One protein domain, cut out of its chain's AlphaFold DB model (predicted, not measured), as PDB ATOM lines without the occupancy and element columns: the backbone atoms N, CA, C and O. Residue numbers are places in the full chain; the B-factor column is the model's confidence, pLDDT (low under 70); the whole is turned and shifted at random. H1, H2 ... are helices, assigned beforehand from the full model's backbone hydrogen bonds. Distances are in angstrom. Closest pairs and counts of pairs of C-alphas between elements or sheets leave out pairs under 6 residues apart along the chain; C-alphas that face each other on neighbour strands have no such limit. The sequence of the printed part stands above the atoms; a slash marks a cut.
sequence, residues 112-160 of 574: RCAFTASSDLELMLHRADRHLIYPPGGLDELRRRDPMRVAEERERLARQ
ATOM      1  N   ARG A 112     208.358 174.606 135.053       89.44
ATOM      2  CA  ARG A 112     208.020 173.434 135.874       89.44
ATOM      3  C   ARG A 112     206.520 173.250 135.931       89.44
ATOM      4  O   ARG A 112     205.786 174.212 136.162       89.44
ATOM      5  N   CYS A 113     206.059 172.013 135.779       91.06
ATOM      6  CA  CYS A 113     204.638 171.729 135.894       91.06
ATOM      7  C   CYS A 113     204.152 171.910 137.339       91.06
ATOM      8  O   CYS A 113     204.478 171.118 138.230       91.06
ATOM      9  N   ALA A 114     203.332 172.941 137.549       92.75
ATOM     10  CA  ALA A 114     202.854 173.359 138.864       92.75
ATOM     11  C   ALA A 114     201.679 172.530 139.426       92.75
ATOM     12  O   ALA A 114     201.042 172.940 140.396       92.75
ATOM     13  N   PHE A 115     201.351 171.389 138.812       94.62
ATOM     14  CA  PHE A 115     200.194 170.581 139.192       94.62
ATOM     15  C   PHE A 115     200.388 169.870 140.540       94.62
ATOM     16  O   PHE A 115     201.361 169.137 140.741       94.62
ATOM     17  N   THR A 116     199.420 170.058 141.437       95.00
ATOM     18  CA  THR A 116     199.271 169.345 142.709       95.00
ATOM     19  C   THR A 116     198.180 168.284 142.602       95.00
ATOM     20  O   THR A 116     197.088 168.552 142.110       95.00
ATOM     21  N   ALA A 117     198.458 167.093 143.123       92.50
ATOM     22  CA  ALA A 117     197.524 165.980 143.200       92.50
ATOM     23  C   ALA A 117     197.215 165.606 144.655       92.50
ATOM     24  O   ALA A 117     198.083 165.630 145.532       92.50
ATOM     25  N   SER A 118     195.971 165.199 144.888       90.56
ATOM     26  CA  SER A 118     195.483 164.634 146.152       90.56
ATOM     27  C   SER A 118     195.886 163.167 146.348       90.56
ATOM     28  O   SER A 118     195.821 162.644 147.461       90.56
ATOM     29  N   SER A 119     196.303 162.494 145.272       91.19
ATOM     30  CA  SER A 119     196.736 161.096 145.273       91.19
ATOM     31  C   SER A 119     197.836 160.837 144.242       91.19
ATOM     32  O   SER A 119     197.907 161.501 143.209       91.19
ATOM     33  N   ASP A 120     198.669 159.826 144.492       89.94
ATOM     34  CA  ASP A 120     199.732 159.413 143.567       89.94
ATOM     35  C   ASP A 120     199.182 158.960 142.198       89.94
ATOM     36  O   ASP A 120     199.751 159.283 141.160       89.94
ATOM     37  N   LEU A 121     198.008 158.314 142.168       87.75
ATOM     38  CA  LEU A 121     197.335 157.931 140.918       87.75
ATOM     39  C   LEU A 121     196.928 159.149 140.073       87.75
ATOM     40  O   LEU A 121     197.093 159.140 138.855       87.75
ATOM     41  N   GLU A 122     196.408 160.201 140.707       89.31
ATOM     42  CA  GLU A 122     196.067 161.460 140.035       89.31
ATOM     43  C   GLU A 122     197.326 162.148 139.479       89.31
ATOM     44  O   GLU A 122     197.297 162.669 138.361       89.31
ATOM     45  N   LEU A 123     198.459 162.064 140.190       92.81
ATOM     46  CA  LEU A 123     199.743 162.545 139.680       92.81
ATOM     47  C   LEU A 123     200.278 161.695 138.515       92.81
ATOM     48  O   LEU A 123     200.797 162.241 137.542       92.81
ATOM     49  N   MET A 124     200.135 160.372 138.591       89.81
ATOM     50  CA  MET A 124     200.542 159.421 137.555       89.81
ATOM     51  C   MET A 124     199.744 159.628 136.260       89.81
ATOM     52  O   MET A 124     200.333 159.706 135.183       89.81
ATOM     53  N   LEU A 125     198.421 159.798 136.364       90.50
ATOM     54  CA  LEU A 125     197.549 160.133 135.234       90.50
ATOM     55  C   LEU A 125     197.919 161.489 134.623       90.50
ATOM     56  O   LEU A 125     198.039 161.593 133.405       90.50
ATOM     57  N   HIS A 126     198.166 162.509 135.448       93.12
ATOM     58  CA  HIS A 126     198.612 163.816 134.968       93.12
ATOM     59  C   HIS A 126     199.962 163.745 134.231       93.12
ATOM     60  O   HIS A 126     200.104 164.331 133.159       93.12
ATOM     61  N   ARG A 127     200.947 163.008 134.762       93.50
ATOM     62  CA  ARG A 127     202.258 162.817 134.116       93.50
ATOM     63  C   ARG A 127     202.148 162.077 132.779       93.50
ATOM     64  O   ARG A 127     202.826 162.459 131.828       93.50
ATOM     65  N   ALA A 128     201.255 161.093 132.682       90.75
ATOM     66  CA  ALA A 128     200.978 160.380 131.438       90.75
ATOM     67  C   ALA A 128     200.236 161.241 130.392       90.75
ATOM     68  O   ALA A 128     200.545 161.137 129.210       90.75
ATOM     69  N   ASP A 129     199.296 162.102 130.809       90.19
ATOM     70  CA  ASP A 129     198.499 162.975 129.921       90.19
ATOM     71  C   ASP A 129     199.270 164.220 129.448       90.19
ATOM     72  O   ASP A 129     199.231 164.574 128.272       90.19
ATOM     73  N   ARG A 130     199.997 164.892 130.353       92.06
ATOM     74  CA  ARG A 130     200.634 166.200 130.091       92.06
ATOM     75  C   ARG A 130     202.119 166.157 129.788       92.06
ATOM     76  O   ARG A 130     202.642 167.134 129.254       92.06
ATOM     77  N   HIS A 131     202.796 165.066 130.129       88.94
ATOM     78  CA  HIS A 131     204.240 164.923 129.924       88.94
ATOM     79  C   HIS A 131     204.613 163.640 129.173       88.94
ATOM     80  O   HIS A 131     205.791 163.432 128.902       88.94
ATOM     81  N   LEU A 132     203.634 162.786 128.835       91.62
ATOM     82  CA  LEU A 132     203.837 161.463 128.225       91.62
ATOM     83  C   LEU A 132     204.769 160.541 129.046       91.62
ATOM     84  O   LEU A 132     205.347 159.589 128.522       91.62
ATOM     85  N   ILE A 133     204.896 160.799 130.354       90.94
ATOM     86  CA  ILE A 133     205.701 159.999 131.284       90.94
ATOM     87  C   ILE A 133     204.808 158.902 131.870       90.94
ATOM     88  O   ILE A 133     204.009 159.141 132.778       90.94
ATOM     89  N   TYR A 134     204.949 157.689 131.337       90.38
ATOM     90  CA  TYR A 134     204.234 156.494 131.786       90.38
ATOM     91  C   TYR A 134     204.954 155.790 132.956       90.38
ATOM     92  O   TYR A 134     206.175 155.910 133.084       90.38
ATOM     93  N   PRO A 135     204.232 155.039 133.812       88.19
ATOM     94  CA  PRO A 135     204.837 154.239 134.884       88.19
ATOM     95  C   PRO A 135     205.703 153.072 134.340       88.19
ATOM     96  O   PRO A 135     205.600 152.740 133.153       88.19
ATOM     97  N   PRO A 136     206.559 152.437 135.177       81.88
ATOM     98  CA  PRO A 136     207.473 151.346 134.793       81.88
ATOM     99  C   PRO A 136     206.733 150.023 134.499       81.88
ATOM    100  O   PRO A 136     206.795 149.042 135.234       81.88
ATOM    101  N   GLY A 137     206.034 150.037 133.371       84.94
ATOM    102  CA  GLY A 137     205.043 149.058 132.922       84.94
ATOM    103  C   GLY A 137     204.204 149.580 131.742       84.94
ATOM    104  O   GLY A 137     203.377 148.856 131.190       84.94
ATOM    105  N   GLY A 138     204.430 150.834 131.328       87.44
ATOM    106  CA  GLY A 138     203.862 151.438 130.133       87.44
ATOM    107  C   GLY A 138     202.366 151.712 130.249       87.44
ATOM    108  O   GLY A 138     201.803 151.873 131.336       87.44
ATOM    109  N   LEU A 139     201.707 151.761 129.092       77.69
ATOM    110  CA  LEU A 139     200.282 152.070 129.001       77.69
ATOM    111  C   LEU A 139     199.404 151.001 129.679       77.69
ATOM    112  O   LEU A 139     198.323 151.320 130.168       77.69
ATOM    113  N   ASP A 140     199.861 149.746 129.746       80.31
ATOM    114  CA  ASP A 140     199.077 148.630 130.286       80.31
ATOM    115  C   ASP A 140     199.082 148.544 131.816       80.31
ATOM    116  O   ASP A 140     198.073 148.148 132.401       80.31
ATOM    117  N   GLU A 141     200.143 148.991 132.496       80.50
ATOM    118  CA  GLU A 141     200.088 149.161 133.955       80.50
ATOM    119  C   GLU A 141     199.161 150.328 134.339       80.50
ATOM    120  O   GLU A 141     198.350 150.200 135.261       80.50
ATOM    121  N   LEU A 142     199.193 151.428 133.576       77.19
ATOM    122  CA  LEU A 142     198.279 152.557 133.763       77.19
ATOM    123  C   LEU A 142     196.811 152.136 133.540       77.19
ATOM    124  O   LEU A 142     195.951 152.434 134.368       77.19
ATOM    125  N   ARG A 143     196.532 151.351 132.486       76.25
ATOM    126  CA  ARG A 143     195.206 150.751 132.216       76.25
ATOM    127  C   ARG A 143     194.715 149.827 133.337       76.25
ATOM    128  O   ARG A 143     193.509 149.746 133.544       76.25
ATOM    129  N   ARG A 144     195.614 149.137 134.055       81.12
ATOM    130  CA  ARG A 144     195.265 148.286 135.213       81.12
ATOM    131  C   ARG A 144     194.960 149.085 136.484       81.12
ATOM    132  O   ARG A 144     194.232 148.577 137.332       81.12
ATOM    133  N   ARG A 145     195.518 150.293 136.640       74.50
ATOM    134  CA  ARG A 145     195.318 151.136 137.834       74.50
ATOM    135  C   ARG A 145     194.117 152.086 137.762       74.50
ATOM    136  O   ARG A 145     193.756 152.623 138.804       74.50
ATOM    137  N   ASP A 146     193.495 152.298 136.601       73.12
ATOM    138  CA  ASP A 146     192.355 153.222 136.458       73.12
ATOM    139  C   ASP A 146     191.047 152.670 137.087       73.12
ATOM    140  O   ASP A 146     190.434 151.743 136.539       73.12
ATOM    141  N   PRO A 147     190.551 153.249 138.203       70.25
ATOM    142  CA  PRO A 147     189.331 152.791 138.857       70.25
ATOM    143  C   PRO A 147     188.059 153.124 138.066       70.25
ATOM    144  O   PRO A 147     187.045 152.455 138.274       70.25
ATOM    145  N   MET A 148     188.073 154.113 137.157       64.25
ATOM    146  CA  MET A 148     186.903 154.394 136.319       64.25
ATOM    147  C   MET A 148     186.655 153.261 135.332       64.25
ATOM    148  O   MET A 148     185.507 152.860 135.164       64.25
ATOM    149  N   ARG A 149     187.705 152.689 134.732       65.50
ATOM    150  CA  ARG A 149     187.547 151.569 133.795       65.50
ATOM    151  C   ARG A 149     187.056 150.295 134.490       65.50
ATOM    152  O   ARG A 149     186.203 149.592 133.956       65.50
ATOM    153  N   VAL A 150     187.514 150.044 135.719       73.00
ATOM    154  CA  VAL A 150     186.993 148.956 136.571       73.00
ATOM    155  C   VAL A 150     185.515 149.185 136.922       73.00
ATOM    156  O   VAL A 150     184.733 148.233 136.957       73.00
ATOM    157  N   ALA A 151     185.095 150.435 137.147       73.38
ATOM    158  CA  ALA A 151     183.688 150.778 137.356       73.38
ATOM    159  C   ALA A 151     182.845 150.629 136.073       73.38
ATOM    160  O   ALA A 151     181.753 150.064 136.135       73.38
ATOM    161  N   GLU A 152     183.355 151.063 134.917       76.38
ATOM    162  CA  GLU A 152     182.705 150.946 133.605       76.38
ATOM    163  C   GLU A 152     182.496 149.479 133.203       76.38
ATOM    164  O   GLU A 152     181.394 149.092 132.817       76.38
ATOM    165  N   GLU A 153     183.515 148.627 133.343       77.44
ATOM    166  CA  GLU A 153     183.400 147.203 133.012       77.44
ATOM    167  C   GLU A 153     182.446 146.469 133.968       77.44
ATOM    168  O   GLU A 153     181.639 145.635 133.540       77.44
ATOM    169  N   ARG A 154     182.443 146.855 135.251       80.44
ATOM    170  CA  ARG A 154     181.457 146.395 136.237       80.44
ATOM    171  C   ARG A 154     180.040 146.855 135.888       80.44
ATOM    172  O   ARG A 154     179.103 146.076 136.064       80.44
ATOM    173  N   GLU A 155     179.863 148.066 135.356       78.75
ATOM    174  CA  GLU A 155     178.565 148.530 134.858       78.75
ATOM    175  C   GLU A 155     178.156 147.791 133.574       78.75
ATOM    176  O   GLU A 155     177.001 147.392 133.447       78.75
ATOM    177  N   ARG A 156     179.087 147.513 132.651       76.44
ATOM    178  CA  ARG A 156     178.821 146.728 131.434       76.44
ATOM    179  C   ARG A 156     178.342 145.316 131.778       76.44
ATOM    180  O   ARG A 156     177.341 144.860 131.225       76.44
ATOM    181  N   LEU A 157     178.993 144.660 132.742       80.06
ATOM    182  CA  LEU A 157     178.561 143.368 133.286       80.06
ATOM    183  C   LEU A 157     177.211 143.465 134.016       80.06
ATOM    184  O   LEU A 157     176.391 142.555 133.898       80.06
ATOM    185  N   ALA A 158     176.932 144.562 134.727       76.56
ATOM    186  CA  ALA A 158     175.624 144.792 135.341       76.56
ATOM    187  C   ALA A 158     174.512 144.995 134.293       76.56
ATOM    188  O   ALA A 158     173.424 144.445 134.454       76.56
ATOM    189  N   ARG A 159     174.782 145.717 133.196       71.56
ATOM    190  CA  ARG A 159     173.853 145.894 132.066       71.56
ATOM    191  C   ARG A 159     173.574 144.563 131.360       71.56
ATOM    192  O   ARG A 159     172.407 144.240 131.159       71.56
ATOM    193  N   GLN A 160     174.608 143.760 131.082       71.19
ATOM    194  CA  GLN A 160     174.452 142.401 130.536       71.19
ATOM    195  C   GLN A 160     173.609 141.506 131.460       71.19
ATOM    196  O   GLN A 160     172.640 140.902 131.009       71.19
TER     197      GLN A 160
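AT A GLANCE: This is residues 112 to 160 of the 574 residues of the protein "NUFIP1 domain-containing protein" of Malassezia pachydermatis (UniProt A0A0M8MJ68). A small, loose body of two short helices, H1 and H2, joined by a loop, has a third helix, H3, sticking out from it as an arm: residues 148 to 160 stand free, and this arm makes much of the length. H1 and H2 run opposite ways without clearly touching, and the stretch before H1 begins at Arg 112, at the far end of the domain from the tip of H3. The printed part has 49 residues with three named helices, in the order H1, H2, H3, and no named strand; the class is all helix. The whole is loose, with a radius of gyration of the C-alphas of 13.2 A, and the C-alphas span 46 by 22 by 14 A.

IN THESE COORDINATES: The printed part begins at Arg 112, whose C-alpha is at (208.020, 173.434, 135.874), and residues 112 to 119 come before the first named helix. H1 is residues 120 to 130, from C-alpha 120 at (199.732, 159.413, 143.567), and measures 15.1 A from first to last C-alpha. Residues 131 to 137 follow. H2 is residues 138 to 145, 11.5 A long from first to last C-alpha. After Asp 146 comes H3, residues 147 to 160, the longest helix, which measures 20.0 A from first to last C-alpha and ends with C-alpha 160 at (174.452, 142.401, 130.536).

HOW THE PARTS SIT: H1 and H2 are close but not clearly touching, with 2 pairs of C-alphas within 8 A. Their closest C-alphas, those of Leu 121 and Arg 145, are 7.7 A apart. Their lines stand at a steep tilt of 39 degrees, and they run opposite ways. The link from H1 to H2 is short. H2 and H3 are joined by a tight link of 1 residue. They are close but not clearly touching, and their closest C-alphas, those of Arg 143 and Arg 149, are 7.9 A apart. Their lines stand at a steep tilt of 64 degrees, and they run the same way. H1 and H3 are apart. In H1, H2 and H3 every O i to N i+4 pair is within hydrogen-bond range.

THE WHOLE: The two C-alphas farthest apart in the domain are those of Arg 112 and Gln 160, at 46.0 A. Without residues 148 to 160, the body of 36 residues spans 26 by 18 by 13 A, with a radius of gyration of 9.7 A. The printed part has no cut, and neither link between the helices is long. The mean pLDDT of the printed part is 83.6, against 91 for H1, 79 for H2 and 74 for H3. The model's confidence is low, under 70, at residues 148 to 149, which belong to H3.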